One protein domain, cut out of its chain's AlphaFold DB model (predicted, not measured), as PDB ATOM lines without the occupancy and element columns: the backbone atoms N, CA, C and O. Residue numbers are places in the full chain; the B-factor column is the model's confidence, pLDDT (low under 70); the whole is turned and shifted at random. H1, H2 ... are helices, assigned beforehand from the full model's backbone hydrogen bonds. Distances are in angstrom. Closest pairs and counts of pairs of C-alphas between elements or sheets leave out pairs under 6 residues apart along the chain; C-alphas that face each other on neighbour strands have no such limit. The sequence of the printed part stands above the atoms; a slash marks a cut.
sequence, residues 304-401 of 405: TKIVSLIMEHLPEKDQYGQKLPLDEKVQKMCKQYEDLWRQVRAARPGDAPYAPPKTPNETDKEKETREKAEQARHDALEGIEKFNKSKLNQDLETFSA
ATOM      1  N   THR A 304      40.639 -32.718  -7.973       82.00
ATOM      2  CA  THR A 304      39.445 -33.387  -8.489       82.00
ATOM      3  C   THR A 304      39.284 -34.781  -7.896       82.00
ATOM      4  O   THR A 304      40.252 -35.427  -7.492       82.00
ATOM      5  N   LYS A 305      38.038 -35.270  -7.854       80.06
ATOM      6  CA  LYS A 305      37.711 -36.584  -7.286       80.06
ATOM      7  C   LYS A 305      38.559 -37.699  -7.909       80.06
ATOM      8  O   LYS A 305      39.131 -38.492  -7.172       80.06
ATOM      9  N   ILE A 306      38.660 -37.733  -9.240       84.00
ATOM     10  CA  ILE A 306      39.435 -38.744  -9.975       84.00
ATOM     11  C   ILE A 306      40.919 -38.670  -9.618       84.00
ATOM     12  O   ILE A 306      41.507 -39.683  -9.256       84.00
ATOM     13  N   VAL A 307      41.520 -37.477  -9.638       86.00
ATOM     14  CA  VAL A 307      42.946 -37.328  -9.316       86.00
ATOM     15  C   VAL A 307      43.225 -37.671  -7.855       86.00
ATOM     16  O   VAL A 307      44.218 -38.331  -7.565       86.00
ATOM     17  N   SER A 308      42.338 -37.288  -6.937       81.19
ATOM     18  CA  SER A 308      42.461 -37.634  -5.517       81.19
ATOM     19  C   SER A 308      42.393 -39.149  -5.304       81.19
ATOM     20  O   SER A 308      43.225 -39.691  -4.587       81.19
ATOM     21  N   LEU A 309      41.471 -39.847  -5.980       81.38
ATOM     22  CA  LEU A 309      41.378 -41.312  -5.939       81.38
ATOM     23  C   LEU A 309      42.633 -41.985  -6.501       81.38
ATOM     24  O   LEU A 309      43.146 -42.920  -5.893       81.38
ATOM     25  N   ILE A 310      43.154 -41.488  -7.625       84.62
ATOM     26  CA  ILE A 310      44.384 -42.004  -8.237       84.62
ATOM     27  C   ILE A 310      45.571 -41.825  -7.288       84.62
ATOM     28  O   ILE A 310      46.311 -42.773  -7.049       84.62
ATOM     29  N   MET A 311      45.742 -40.640  -6.704       80.31
ATOM     30  CA  MET A 311      46.833 -40.385  -5.757       80.31
ATOM     31  C   MET A 311      46.683 -41.182  -4.456       80.31
ATOM     32  O   MET A 311      47.681 -41.489  -3.806       80.31
ATOM     33  N   GLU A 312      45.453 -41.525  -4.071       81.50
ATOM     34  CA  GLU A 312      45.185 -42.275  -2.852       81.50
ATOM     35  C   GLU A 312      45.413 -43.783  -3.027       81.50
ATOM     36  O   GLU A 312      46.021 -44.398  -2.149       81.50
ATOM     37  N   HIS A 313      44.956 -44.360  -4.143       82.19
ATOM     38  CA  HIS A 313      44.842 -45.812  -4.323       82.19
ATOM     39  C   HIS A 313      45.797 -46.426  -5.347       82.19
ATOM     40  O   HIS A 313      46.052 -47.624  -5.269       82.19
ATOM     41  N   LEU A 314      46.313 -45.652  -6.308       83.69
ATOM     42  CA  LEU A 314      47.226 -46.182  -7.319       83.69
ATOM     43  C   LEU A 314      48.660 -46.453  -6.817       83.69
ATOM     44  O   LEU A 314      49.240 -47.431  -7.288       83.69
ATOM     45  N   PRO A 315      49.270 -45.638  -5.928       84.50
ATOM     46  CA  PRO A 315      50.646 -45.884  -5.526       84.50
ATOM     47  C   PRO A 315      50.759 -47.131  -4.652       84.50
ATOM     48  O   PRO A 315      50.009 -47.310  -3.689       84.50
ATOM     49  N   GLU A 316      51.745 -47.966  -4.970       83.44
ATOM     50  CA  GLU A 316      52.134 -49.092  -4.129       83.44
ATOM     51  C   GLU A 316      52.658 -48.590  -2.780       83.44
ATOM     52  O   GLU A 316      53.164 -47.471  -2.659       83.44
ATOM     53  N   LYS A 317      52.509 -49.415  -1.745       85.06
ATOM     54  CA  LYS A 317      53.037 -49.110  -0.417       85.06
ATOM     55  C   LYS A 317      54.351 -49.843  -0.211       85.06
ATOM     56  O   LYS A 317      54.472 -51.006  -0.586       85.06
ATOM     57  N   ASP A 318      55.310 -49.169   0.404       84.19
ATOM     58  CA  ASP A 318      56.535 -49.804   0.860       84.19
ATOM     59  C   ASP A 318      56.276 -50.736   2.062       84.19
ATOM     60  O   ASP A 318      55.164 -50.838   2.592       84.19
ATOM     61  N   GLN A 319      57.332 -51.404   2.522       79.69
ATOM     62  CA  GLN A 319      57.300 -52.301   3.684       79.69
ATOM     63  C   GLN A 319      56.868 -51.625   5.004       79.69
ATOM     64  O   GLN A 319      56.539 -52.318   5.962       79.69
ATOM     65  N   TYR A 320      56.852 -50.289   5.061       78.31
ATOM     66  CA  TYR A 320      56.436 -49.489   6.216       78.31
ATOM     67  C   TYR A 320      55.033 -48.885   6.040       78.31
ATOM     68  O   TYR A 320      54.572 -48.121   6.888       78.31
ATOM     69  N   GLY A 321      54.337 -49.218   4.948       78.88
ATOM     70  CA  GLY A 321      53.008 -48.704   4.634       78.88
ATOM     71  C   GLY A 321      52.993 -47.291   4.035       78.88
ATOM     72  O   GLY A 321      51.905 -46.723   3.889       78.88
ATOM     73  N   GLN A 322      54.149 -46.722   3.678       81.69
ATOM     74  CA  GLN A 322      54.256 -45.417   3.022       81.69
ATOM     75  C   GLN A 322      54.045 -45.550   1.514       81.69
ATOM     76  O   GLN A 322      54.489 -46.507   0.888       81.69
ATOM     77  N   LYS A 323      53.353 -44.580   0.914       82.12
ATOM     78  CA  LYS A 323      53.042 -44.593  -0.521       82.12
ATOM     79  C   LYS A 323      54.276 -44.227  -1.333       82.12
ATOM     80  O   LYS A 323      54.841 -43.151  -1.141       82.12
ATOM     81  N   LEU A 324      54.644 -45.091  -2.270       83.31
ATOM     82  CA  LEU A 324      55.662 -44.803  -3.270       83.31
ATOM     83  C   LEU A 324      55.170 -43.708  -4.234       83.31
ATOM     84  O   LEU A 324      53.962 -43.541  -4.427       83.31
ATOM     85  N   PRO A 325      56.079 -42.927  -4.837       81.62
ATOM     86  CA  PRO A 325      55.698 -41.927  -5.825       81.62
ATOM     87  C   PRO A 325      55.022 -42.582  -7.039       81.62
ATOM     88  O   PRO A 325      55.456 -43.624  -7.523       81.62
ATOM     89  N   LEU A 326      53.957 -41.949  -7.543       83.44
ATOM     90  CA  LEU A 326      53.295 -42.368  -8.782       83.44
ATOM     91  C   LEU A 326      54.261 -42.304  -9.974       83.44
ATOM     92  O   LEU A 326      55.102 -41.408 -10.022       83.44
ATOM     93  N   ASP A 327      54.030 -43.143 -10.987       87.38
ATOM     94  CA  ASP A 327      54.670 -43.024 -12.304       87.38
ATOM     95  C   ASP A 327      54.535 -41.589 -12.857       87.38
ATOM     96  O   ASP A 327      53.444 -41.004 -12.866       87.38
ATOM     97  N   GLU A 328      55.649 -41.025 -13.334       88.25
ATOM     98  CA  GLU A 328      55.740 -39.672 -13.892       88.25
ATOM     99  C   GLU A 328      54.703 -39.430 -14.994       88.25
ATOM    100  O   GLU A 328      54.129 -38.338 -15.090       88.25
ATOM    101  N   LYS A 329      54.407 -40.454 -15.806       88.75
ATOM    102  CA  LYS A 329      53.396 -40.355 -16.865       88.75
ATOM    103  C   LYS A 329      52.006 -40.099 -16.287       88.75
ATOM    104  O   LYS A 329      51.301 -39.204 -16.758       88.75
ATOM    105  N   VAL A 330      51.627 -40.841 -15.247       86.00
ATOM    106  CA  VAL A 330      50.324 -40.694 -14.585       86.00
ATOM    107  C   VAL A 330      50.254 -39.360 -13.845       86.00
ATOM    108  O   VAL A 330      49.252 -38.657 -13.956       86.00
ATOM    109  N   GLN A 331      51.336 -38.933 -13.184       87.69
ATOM    110  CA  GLN A 331      51.394 -37.605 -12.561       87.69
ATOM    111  C   GLN A 331      51.169 -36.477 -13.579       87.69
ATOM    112  O   GLN A 331      50.415 -35.535 -13.312       87.69
ATOM    113  N   LYS A 332      51.780 -36.578 -14.767       90.88
ATOM    114  CA  LYS A 332      51.606 -35.604 -15.851       90.88
ATOM    115  C   LYS A 332      50.168 -35.585 -16.371       90.88
ATOM    116  O   LYS A 332      49.624 -34.500 -16.569       90.88
ATOM    117  N   MET A 333      49.539 -36.752 -16.525       88.94
ATOM    118  CA  MET A 333      48.126 -36.858 -16.907       88.94
ATOM    119  C   MET A 333      47.205 -36.242 -15.849       88.94
ATOM    120  O   MET A 333      46.338 -35.443 -16.195       88.94
ATOM    121  N   CYS A 334      47.428 -36.528 -14.562       88.56
ATOM    122  CA  CYS A 334      46.680 -35.908 -13.469       88.56
ATOM    123  C   CYS A 334      46.810 -34.378 -13.481       88.56
ATOM    124  O   CYS A 334      45.818 -33.680 -13.300       88.56
ATOM    125  N   LYS A 335      48.012 -33.840 -13.727       90.19
ATOM    126  CA  LYS A 335      48.227 -32.388 -13.820       90.19
ATOM    127  C   LYS A 335      47.482 -31.774 -15.010       90.19
ATOM    128  O   LYS A 335      46.772 -30.791 -14.835       90.19
ATOM    129  N   GLN A 336      47.593 -32.384 -16.192       91.00
ATOM    130  CA  GLN A 336      46.864 -31.945 -17.387       91.00
ATOM    131  C   GLN A 336      45.347 -31.974 -17.174       91.00
ATOM    132  O   GLN A 336      44.646 -31.062 -17.608       91.00
ATOM    133  N   TYR A 337      44.847 -32.996 -16.480       90.44
ATOM    134  CA  TYR A 337      43.435 -33.126 -16.144       90.44
ATOM    135  C   TYR A 337      42.959 -32.013 -15.218       90.44
ATOM    136  O   TYR A 337      41.936 -31.395 -15.495       90.44
ATOM    137  N   GLU A 338      43.709 -31.717 -14.153       89.12
ATOM    138  CA  GLU A 338      43.404 -30.606 -13.244       89.12
ATOM    139  C   GLU A 338      43.360 -29.261 -13.973       89.12
ATOM    140  O   GLU A 338      42.434 -28.477 -13.765       89.12
ATOM    141  N   ASP A 339      44.338 -28.991 -14.839       88.56
ATOM    142  CA  ASP A 339      44.422 -27.726 -15.571       88.56
ATOM    143  C   ASP A 339      43.242 -27.561 -16.543       88.56
ATOM    144  O   ASP A 339      42.593 -26.511 -16.559       88.56
ATOM    145  N   LEU A 340      42.898 -28.615 -17.293       87.38
ATOM    146  CA  LEU A 340      41.727 -28.626 -18.174       87.38
ATOM    147  C   LEU A 340      40.419 -28.517 -17.386       87.38
ATOM    148  O   LEU A 340      39.546 -27.723 -17.736       87.38
ATOM    149  N   TRP A 341      40.286 -29.262 -16.288       85.56
ATOM    150  CA  TRP A 341      39.095 -29.212 -15.446       85.56
ATOM    151  C   TRP A 341      38.886 -27.832 -14.825       85.56
ATOM    152  O   TRP A 341      37.753 -27.362 -14.743       85.56
ATOM    153  N   ARG A 342      39.957 -27.140 -14.419       84.81
ATOM    154  CA  ARG A 342      39.870 -25.757 -13.924       84.81
ATOM    155  C   ARG A 342      39.322 -24.807 -14.982       84.81
ATOM    156  O   ARG A 342      38.474 -23.986 -14.644       84.81
ATOM    157  N   GLN A 343      39.757 -24.937 -16.235       85.44
ATOM    158  CA  GLN A 343      39.246 -24.120 -17.342       85.44
ATOM    159  C   GLN A 343      37.753 -24.379 -17.580       85.44
ATOM    160  O   GLN A 343      36.957 -23.444 -17.608       85.44
ATOM    161  N   VAL A 344      37.359 -25.653 -17.651       84.31
ATOM    162  CA  VAL A 344      35.958 -26.071 -17.834       84.31
ATOM    163  C   VAL A 344      35.079 -25.612 -16.667       84.31
ATOM    164  O   VAL A 344      33.974 -25.108 -16.862       84.31
ATOM    165  N   ARG A 345      35.572 -25.735 -15.431       79.31
ATOM    166  CA  ARG A 345      34.856 -25.304 -14.226       79.31
ATOM    167  C   ARG A 345      34.717 -23.786 -14.144       79.31
ATOM    168  O   ARG A 345      33.681 -23.327 -13.681       79.31
ATOM    169  N   ALA A 346      35.720 -23.023 -14.575       79.12
ATOM    170  CA  ALA A 346      35.651 -21.563 -14.624       79.12
ATOM    171  C   ALA A 346      34.619 -21.063 -15.646       79.12
ATOM    172  O   ALA A 346      33.987 -20.037 -15.418       79.12
ATOM    173  N   ALA A 347      34.418 -21.808 -16.737       77.94
ATOM    174  CA  ALA A 347      33.382 -21.521 -17.725       77.94
ATOM    175  C   ALA A 347      31.969 -21.921 -17.257       77.94
ATOM    176  O   ALA A 347      30.985 -21.459 -17.828       77.94
ATOM    177  N   ARG A 348      31.838 -22.772 -16.226       72.44
ATOM    178  CA  ARG A 348      30.541 -23.283 -15.768       72.44
ATOM    179  C   ARG A 348      29.656 -22.142 -15.229       72.44
ATOM    180  O   ARG A 348      30.099 -21.406 -14.346       72.44
ATOM    181  N   PRO A 349      28.391 -22.032 -15.676       65.88
ATOM    182  CA  PRO A 349      27.451 -21.047 -15.144       65.88
ATOM    183  C   PRO A 349      27.180 -21.295 -13.649       65.88
ATOM    184  O   PRO A 349      27.200 -22.441 -13.189       65.88
ATOM    185  N   GLY A 350      26.932 -20.221 -12.890       60.56
ATOM    186  CA  GLY A 350      26.568 -20.298 -11.469       60.56
ATOM    187  C   GLY A 350      25.233 -21.018 -11.222       60.56
ATOM    188  O   GLY A 350      24.500 -21.323 -12.165       60.56
ATOM    189  N   ASP A 351      24.911 -21.290  -9.950       53.88
ATOM    190  CA  ASP A 351      23.629 -21.905  -9.564       53.88
ATOM    191  C   ASP A 351      22.439 -21.086 -10.103       53.88
ATOM    192  O   ASP A 351      22.498 -19.858 -10.191       53.88
ATOM    193  N   ALA A 352      21.362 -21.775 -10.488       46.47
ATOM    194  CA  ALA A 352      20.206 -21.170 -11.142       46.47
ATOM    195  C   ALA A 352      19.514 -20.072 -10.295       46.47
ATOM    196  O   ALA A 352      19.501 -20.171  -9.067       46.47
ATOM    197  N   PRO A 353      18.855 -19.083 -10.937       50.00
ATOM    198  CA  PRO A 353      18.800 -18.841 -12.379       50.00
ATOM    199  C   PRO A 353      19.913 -17.877 -12.822       50.00
ATOM    200  O   PRO A 353      19.962 -16.729 -12.395       50.00
ATOM    201  N   TYR A 354      20.802 -18.350 -13.701       59.75
ATOM    202  CA  TYR A 354      21.884 -17.538 -14.279       59.75
ATOM    203  C   TYR A 354      21.442 -16.758 -15.533       59.75
ATOM    204  O   TYR A 354      22.018 -15.724 -15.853       59.75
ATOM    205  N   ALA A 355      20.401 -17.230 -16.232       60.62
ATOM    206  CA  ALA A 355      19.766 -16.486 -17.318       60.62
ATOM    207  C   ALA A 355      18.556 -15.717 -16.760       60.62
ATOM    208  O   ALA A 355      17.731 -16.337 -16.076       60.62
ATOM    209  N   PRO A 356      18.428 -14.404 -17.030       63.59
ATOM    210  CA  PRO A 356      17.226 -13.653 -16.689       63.59
ATOM    211  C   PRO A 356      15.998 -14.350 -17.295       63.59
ATOM    212  O   PRO A 356      16.036 -14.706 -18.477       63.59
ATOM    213  N   PRO A 357      14.920 -14.586 -16.528       69.50
ATOM    214  CA  PRO A 357      13.704 -15.156 -17.087       69.50
ATOM    215  C   PRO A 357      13.148 -14.221 -18.165       69.50
ATOM    216  O   PRO A 357      13.175 -13.001 -18.008       69.50
ATOM    217  N   LYS A 358      12.628 -14.793 -19.255       77.69
ATOM    218  CA  LYS A 358      11.994 -14.017 -20.325       77.69
ATOM    219  C   LYS A 358      10.796 -13.248 -19.761       77.69
ATOM    220  O   LYS A 358       9.835 -13.860 -19.295       77.69
ATOM    221  N   THR A 359      10.843 -11.921 -19.818       76.94
ATOM    222  CA  THR A 359       9.733 -11.054 -19.405       76.94
ATOM    223  C   THR A 359       8.831 -10.712 -20.594       76.94
ATOM    224  O   THR A 359       9.332 -10.594 -21.711       76.94
ATOM    225  N   PRO A 360       7.514 -10.504 -20.393       77.44
ATOM    226  CA  PRO A 360       6.589 -10.165 -21.481       77.44
ATOM    227  C   PRO A 360       6.931  -8.866 -22.232       77.44
ATOM    228  O   PRO A 360       6.611  -8.756 -23.409       77.44
ATOM    229  N   ASN A 361       7.609  -7.921 -21.568       82.19
ATOM    230  CA  ASN A 361       7.950  -6.592 -22.088       82.19
ATOM    231  C   ASN A 361       9.474  -6.340 -22.054       82.19
ATOM    232  O   ASN A 361       9.905  -5.316 -21.533       82.19
ATOM    233  N   GLU A 362      10.297  -7.291 -22.519       81.75
ATOM    234  CA  GLU A 362      11.757  -7.080 -22.595       81.75
ATOM    235  C   GLU A 362      12.113  -6.002 -23.635       81.75
ATOM    236  O   GLU A 362      11.596  -6.004 -24.752       81.75
ATOM    237  N   THR A 363      13.001  -5.075 -23.275       86.94
ATOM    238  CA  THR A 363      13.629  -4.150 -24.233       86.94
ATOM    239  C   THR A 363      14.651  -4.892 -25.102       86.94
ATOM    240  O   THR A 363      15.205  -5.909 -24.682       86.94
ATOM    241  N   ASP A 364      14.981  -4.372 -26.291       86.69
ATOM    242  CA  ASP A 364      15.961  -5.010 -27.195       86.69
ATOM    243  C   ASP A 364      17.318  -5.268 -26.512       86.69
ATOM    244  O   ASP A 364      17.947  -6.307 -26.710       86.69
ATOM    245  N   LYS A 365      17.731  -4.352 -25.628       85.50
ATOM    246  CA  LYS A 365      18.967  -4.465 -24.842       85.50
ATOM    247  C   LYS A 365      18.896  -5.571 -23.782       85.50
ATOM    248  O   LYS A 365      19.883  -6.269 -23.541       85.50
ATOM    249  N   GLU A 366      17.746  -5.738 -23.131       82.44
ATOM    250  CA  GLU A 366      17.522  -6.817 -22.158       82.44
ATOM    251  C   GLU A 366      17.468  -8.180 -22.852       82.44
ATOM    252  O   GLU A 366      18.078  -9.136 -22.366       82.44
ATOM    253  N   LYS A 367      16.832  -8.244 -24.028       84.88
ATOM    254  CA  LYS A 367      16.789  -9.433 -24.879       84.88
ATOM    255  C   LYS A 367      18.185  -9.878 -25.318       84.88
ATOM    256  O   LYS A 367      18.537 -11.037 -25.116       84.88
ATOM    257  N   GLU A 368      19.000  -8.962 -25.844       86.81
ATOM    258  CA  GLU A 368      20.383  -9.252 -26.251       86.81
ATOM    259  C   GLU A 368      21.218  -9.761 -25.065       86.81
ATOM    260  O   GLU A 368      21.969 -10.731 -25.176       86.81
ATOM    261  N   THR A 369      21.042  -9.153 -23.888       85.00
ATOM    262  CA  THR A 369      21.741  -9.566 -22.664       85.00
ATOM    263  C   THR A 369      21.334 -10.978 -22.228       85.00
ATOM    264  O   THR A 369      22.200 -11.779 -21.864       85.00
ATOM    265  N   ARG A 370      20.035 -11.310 -22.293       85.06
ATOM    266  CA  ARG A 370      19.506 -12.650 -21.990       85.06
ATOM    267  C   ARG A 370      20.040 -13.692 -22.968       85.06
ATOM    268  O   ARG A 370      20.551 -14.715 -22.525       85.06
ATOM    269  N   GLU A 371      19.964 -13.427 -24.269       84.81
ATOM    270  CA  GLU A 371      20.425 -14.351 -25.315       84.81
ATOM    271  C   GLU A 371      21.936 -14.587 -25.228       84.81
ATOM    272  O   GLU A 371      22.392 -15.725 -25.308       84.81
ATOM    273  N   LYS A 372      22.722 -13.545 -24.937       85.25
ATOM    274  CA  LYS A 372      24.162 -13.676 -24.687       85.25
ATOM    275  C   LYS A 372      24.462 -14.522 -23.445       85.25
ATOM    276  O   LYS A 372      25.395 -15.325 -23.463       85.25
ATOM    277  N   ALA A 373      23.683 -14.364 -22.374       80.88
ATOM    278  CA  ALA A 373      23.810 -15.183 -21.169       80.88
ATOM    279  C   ALA A 373      23.388 -16.646 -21.411       80.88
ATOM    280  O   ALA A 373      24.032 -17.559 -20.892       80.88
ATOM    281  N   GLU A 374      22.348 -16.886 -22.217       82.56
ATOM    282  CA  GLU A 374      21.913 -18.224 -22.638       82.56
ATOM    283  C   GLU A 374      22.942 -18.907 -23.544       82.56
ATOM    284  O   GLU A 374      23.258 -20.073 -23.311       82.56
ATOM    285  N   GLN A 375      23.523 -18.186 -24.505       84.19
ATOM    286  CA  GLN A 375      24.577 -18.712 -25.371       84.19
ATOM    287  C   GLN A 375      25.824 -19.073 -24.562       84.19
ATOM    288  O   GLN A 375      26.313 -20.194 -24.653       84.19
ATOM    289  N   ALA A 376      26.275 -18.181 -23.674       82.94
ATOM    290  CA  ALA A 376      27.392 -18.472 -22.777       82.94
ATOM    291  C   ALA A 376      27.120 -19.706 -21.894       82.94
ATOM    292  O   ALA A 376      28.026 -20.493 -21.618       82.94
ATOM    293  N   ARG A 377      25.863 -19.907 -21.470       80.94
ATOM    294  CA  ARG A 377      25.440 -21.115 -20.747       80.94
ATOM    295  C   ARG A 377      25.549 -22.361 -21.623       80.94
ATOM    296  O   ARG A 377      26.011 -23.389 -21.136       80.94
ATOM    297  N   HIS A 378      25.089 -22.284 -22.869       83.81
ATOM    298  CA  HIS A 378      25.139 -23.386 -23.826       83.81
ATOM    299  C   HIS A 378      26.587 -23.801 -24.116       83.81
ATOM    300  O   HIS A 378      26.935 -24.963 -23.917       83.81
ATOM    301  N   ASP A 379      27.446 -22.841 -24.461       85.25
ATOM    302  CA  ASP A 379      28.862 -23.073 -24.768       85.25
ATOM    303  C   ASP A 379      29.601 -23.704 -23.575       85.25
ATOM    304  O   ASP A 379      30.414 -24.619 -23.728       85.25
ATOM    305  N   ALA A 380      29.282 -23.262 -22.355       83.69
ATOM    306  CA  ALA A 380      29.838 -23.838 -21.137       83.69
ATOM    307  C   ALA A 380      29.410 -25.297 -20.912       83.69
ATOM    308  O   ALA A 380      30.224 -26.123 -20.493       83.69
ATOM    309  N   LEU A 381      28.139 -25.627 -21.170       82.81
ATOM    310  CA  LEU A 381      27.625 -26.994 -21.047       82.81
ATOM    311  C   LEU A 381      28.246 -27.923 -22.096       82.81
ATOM    312  O   LEU A 381      28.662 -29.029 -21.751       82.81
ATOM    313  N   GLU A 382      28.384 -27.454 -23.334       86.88
ATOM    314  CA  GLU A 382      29.056 -28.195 -24.403       86.88
ATOM    315  C   GLU A 382      30.538 -28.438 -24.070       86.88
ATOM    316  O   GLU A 382      31.051 -29.549 -24.227       86.88
ATOM    317  N   GLY A 383      31.224 -27.432 -23.513       85.31
ATOM    318  CA  GLY A 383      32.596 -27.567 -23.024       85.31
ATOM    319  C   GLY A 383      32.746 -28.643 -21.942       85.31
ATOM    320  O   GLY A 383      33.700 -29.427 -21.977       85.31
ATOM    321  N   ILE A 384      31.785 -28.735 -21.014       84.50
ATOM    322  CA  ILE A 384      31.741 -29.792 -19.990       84.50
ATOM    323  C   ILE A 384      31.542 -31.168 -20.634       84.50
ATOM    324  O   ILE A 384      32.235 -32.122 -20.278       84.50
ATOM    325  N   GLU A 385      30.627 -31.289 -21.594       86.25
ATOM    326  CA  GLU A 385      30.368 -32.558 -22.276       86.25
ATOM    327  C   GLU A 385      31.590 -33.039 -23.073       86.25
ATOM    328  O   GLU A 385      31.979 -34.207 -22.983       86.25
ATOM    329  N   LYS A 386      32.255 -32.127 -23.791       89.25
ATOM    330  CA  LYS A 386      33.491 -32.411 -24.529       89.25
ATOM    331  C   LYS A 386      34.616 -32.872 -23.605       89.25
ATOM    332  O   LYS A 386      35.349 -33.797 -23.952       89.25
ATOM    333  N   PHE A 387      34.745 -32.261 -22.428       87.56
ATOM    334  CA  PHE A 387      35.708 -32.689 -21.416       87.56
ATOM    335  C   PHE A 387      35.406 -34.098 -20.898       87.56
ATOM    336  O   PHE A 387      36.305 -34.939 -20.866       87.56
ATOM    337  N   ASN A 388      34.145 -34.384 -20.562       85.06
ATOM    338  CA  ASN A 388      33.735 -35.702 -20.073       85.06
ATOM    339  C   ASN A 388      33.999 -36.808 -21.112       85.06
ATOM    340  O   ASN A 388      34.412 -37.906 -20.748       85.06
ATOM    341  N   LYS A 389      33.827 -36.503 -22.408       88.25
ATOM    342  CA  LYS A 389      34.135 -37.409 -23.533       88.25
ATOM    343  C   LYS A 389      35.618 -37.443 -23.922       88.25
ATOM    344  O   LYS A 389      35.987 -38.185 -24.830       88.25
ATOM    345  N   SER A 390      36.472 -36.630 -23.301       88.81
ATOM    346  CA  SER A 390      37.887 -36.580 -23.665       88.81
ATOM    347  C   SER A 390      38.591 -37.892 -23.317       88.81
ATOM    348  O   SER A 390      38.342 -38.494 -22.271       88.81
ATOM    349  N   LYS A 391      39.534 -38.301 -24.174       88.38
ATOM    350  CA  LYS A 391      40.369 -39.486 -23.935       88.38
ATOM    351  C   LYS A 391      41.100 -39.409 -22.589       88.38
ATOM    352  O   LYS A 391      41.200 -40.402 -21.888       88.38
ATOM    353  N   LEU A 392      41.533 -38.211 -22.190       87.06
ATOM    354  CA  LEU A 392      42.181 -37.980 -20.900       87.06
ATOM    355  C   LEU A 392      41.271 -38.324 -19.708       87.06
ATOM    356  O   LEU A 392      41.742 -38.938 -18.755       87.06
ATOM    357  N   ASN A 393      39.988 -37.935 -19.752       85.56
ATOM    358  CA  ASN A 393      39.032 -38.281 -18.697       85.56
ATOM    359  C   ASN A 393      38.783 -39.797 -18.661       85.56
ATOM    360  O   ASN A 393      38.862 -40.392 -17.594       85.56
ATOM    361  N   GLN A 394      38.586 -40.427 -19.824       87.06
ATOM    362  CA  GLN A 394      38.379 -41.879 -19.931       87.06
ATOM    363  C   GLN A 394      39.583 -42.688 -19.416       87.06
ATOM    364  O   GLN A 394      39.423 -43.641 -18.650       87.06
ATOM    365  N   ASP A 395      40.800 -42.287 -19.789       85.69
ATOM    366  CA  ASP A 395      42.025 -42.955 -19.349       85.69
ATOM    367  C   ASP A 395      42.174 -42.861 -17.815       85.69
ATOM    368  O   ASP A 395      42.467 -43.857 -17.154       85.69
ATOM    369  N   LEU A 396      41.922 -41.689 -17.218       84.88
ATOM    370  CA  LEU A 396      42.015 -41.496 -15.764       84.88
ATOM    371  C   LEU A 396      40.876 -42.165 -14.982       84.88
ATOM    372  O   LEU A 396      41.119 -42.680 -13.891       84.88
ATOM    373  N   GLU A 397      39.661 -42.222 -15.529       83.50
ATOM    374  CA  GLU A 397      38.567 -43.006 -14.942       83.50
ATOM    375  C   GLU A 397      38.962 -44.480 -14.807       83.50
ATOM    376  O   GLU A 397      38.757 -45.073 -13.746       83.50
ATOM    377  N   THR A 398      39.637 -45.026 -15.823       82.62
ATOM    378  CA  THR A 398      40.154 -46.403 -15.821       82.62
ATOM    379  C   THR A 398      41.186 -46.627 -14.710       82.62
ATOM    380  O   THR A 398      41.127 -47.637 -14.013       82.62
ATOM    381  N   PHE A 399      42.098 -45.672 -14.482       77.50
ATOM    382  CA  PHE A 399      43.066 -45.742 -13.376       77.50
ATOM    383  C   PHE A 399      42.430 -45.595 -11.986       77.50
ATOM    384  O   PHE A 399      43.009 -46.050 -11.001       77.50
ATOM    385  N   SER A 400      41.269 -44.940 -11.890       67.62
ATOM    386  CA  SER A 400      40.567 -44.697 -10.623       67.62
ATOM    387  C   SER A 400      39.636 -45.838 -10.190       67.62
ATOM    388  O   SER A 400      39.171 -45.843  -9.048       67.62
ATOM    389  N   ALA A 401      39.345 -46.789 -11.084       67.12
ATOM    390  CA  ALA A 401      38.496 -47.932 -10.782       67.12
ATOM    391  C   ALA A 401      39.199 -48.879  -9.787       67.12
ATOM    392  O   ALA A 401      40.391 -49.160  -9.947       67.12
TER     393      ALA A 401
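This is residues 304 to 401 of the 405 residues of the protein "Psi-producing oxygenase C" of Fusarium oxysporum f. sp. cubense (strain race 4) (UniProt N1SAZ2). A long, thin rod of helices: H2 and H3 run opposite ways as a staggered helical hairpin that overlaps only in part, through residues 340 to 347 of H2 and 380 to 387 of H3. The short helices H1 and H4 sit at the H2 end, where H4 packs on both H1 and H2; at the other end H3 runs back from the place to which the long link of residues 348 to 363 leads. The printed part has 98 residues with four named helices, in the order H1, H2, H3, H4, and no named strand; its class is all helix. The whole is extended, with a radius of gyration of the C-alphas of 20.1 A, and spans 72 by 22 by 18 A.

H1, residues 305 to 313, is close to but not clearly touching H2, residues 328 to 347. Their closest C-alphas, those of Val 307 and Cys 334, are 5.8 A apart, and the two run opposite ways at a shallow tilt of 22 degrees. H2 and H3, residues 364 to 388, form a helical hairpin at a shallow tilt of 17 degrees. They touch with residues 340 to 347 and 380 to 387 alone; the closest C-alphas are those of Ala 347 and Ala 380, 5.4 A apart. H4, residues 391 to 400, touches H2, which meets it with residues 333 to 337 alone; the C-alphas of Tyr 337 and Leu 392 are the closest, 6.9 A apart, and the tilt is steep, 62 degrees, opposite ways. H4 also touches H1, the same way at a steep tilt of 41 degrees, with the C-alphas of Ile 310 and Ser 400 closest at 5.2 A. H3 and H4 are close but not clearly touching, with the C-alphas of Phe 387 and Asn 393 closest at 7.1 A. H1 and H3 are apart. The helix packing is mostly crossed, but only just: 1 of the 3 touching pairs is at a shallow tilt. In H1, H2, H3 and H4 every O i to N i+4 pair is within hydrogen-bond range.

H1 begins at C-alpha 305, (37.711, -36.584, -7.286), and is 12.0 A long from first to last C-alpha. H2 measures 29.1 A. H3, the longest helix with 25 residues, begins at C-alpha 364, (15.961, -5.010, -27.195), and measures 36.2 A. H4 measures 14.3 A and ends at C-alpha 400, (40.567, -44.697, -10.623).

The C-alphas farthest apart, those of Gln 319 and Asn 361, are 72.0 A apart. The links from H1 to H2 and from H2 to H3 are long, with 14 and 16 residues; that from H3 to H4 is tight. The printed part has no cut. The mean pLDDT of the printed part is 81.5; residues 349 to 357 and 400 to 401 are under 70.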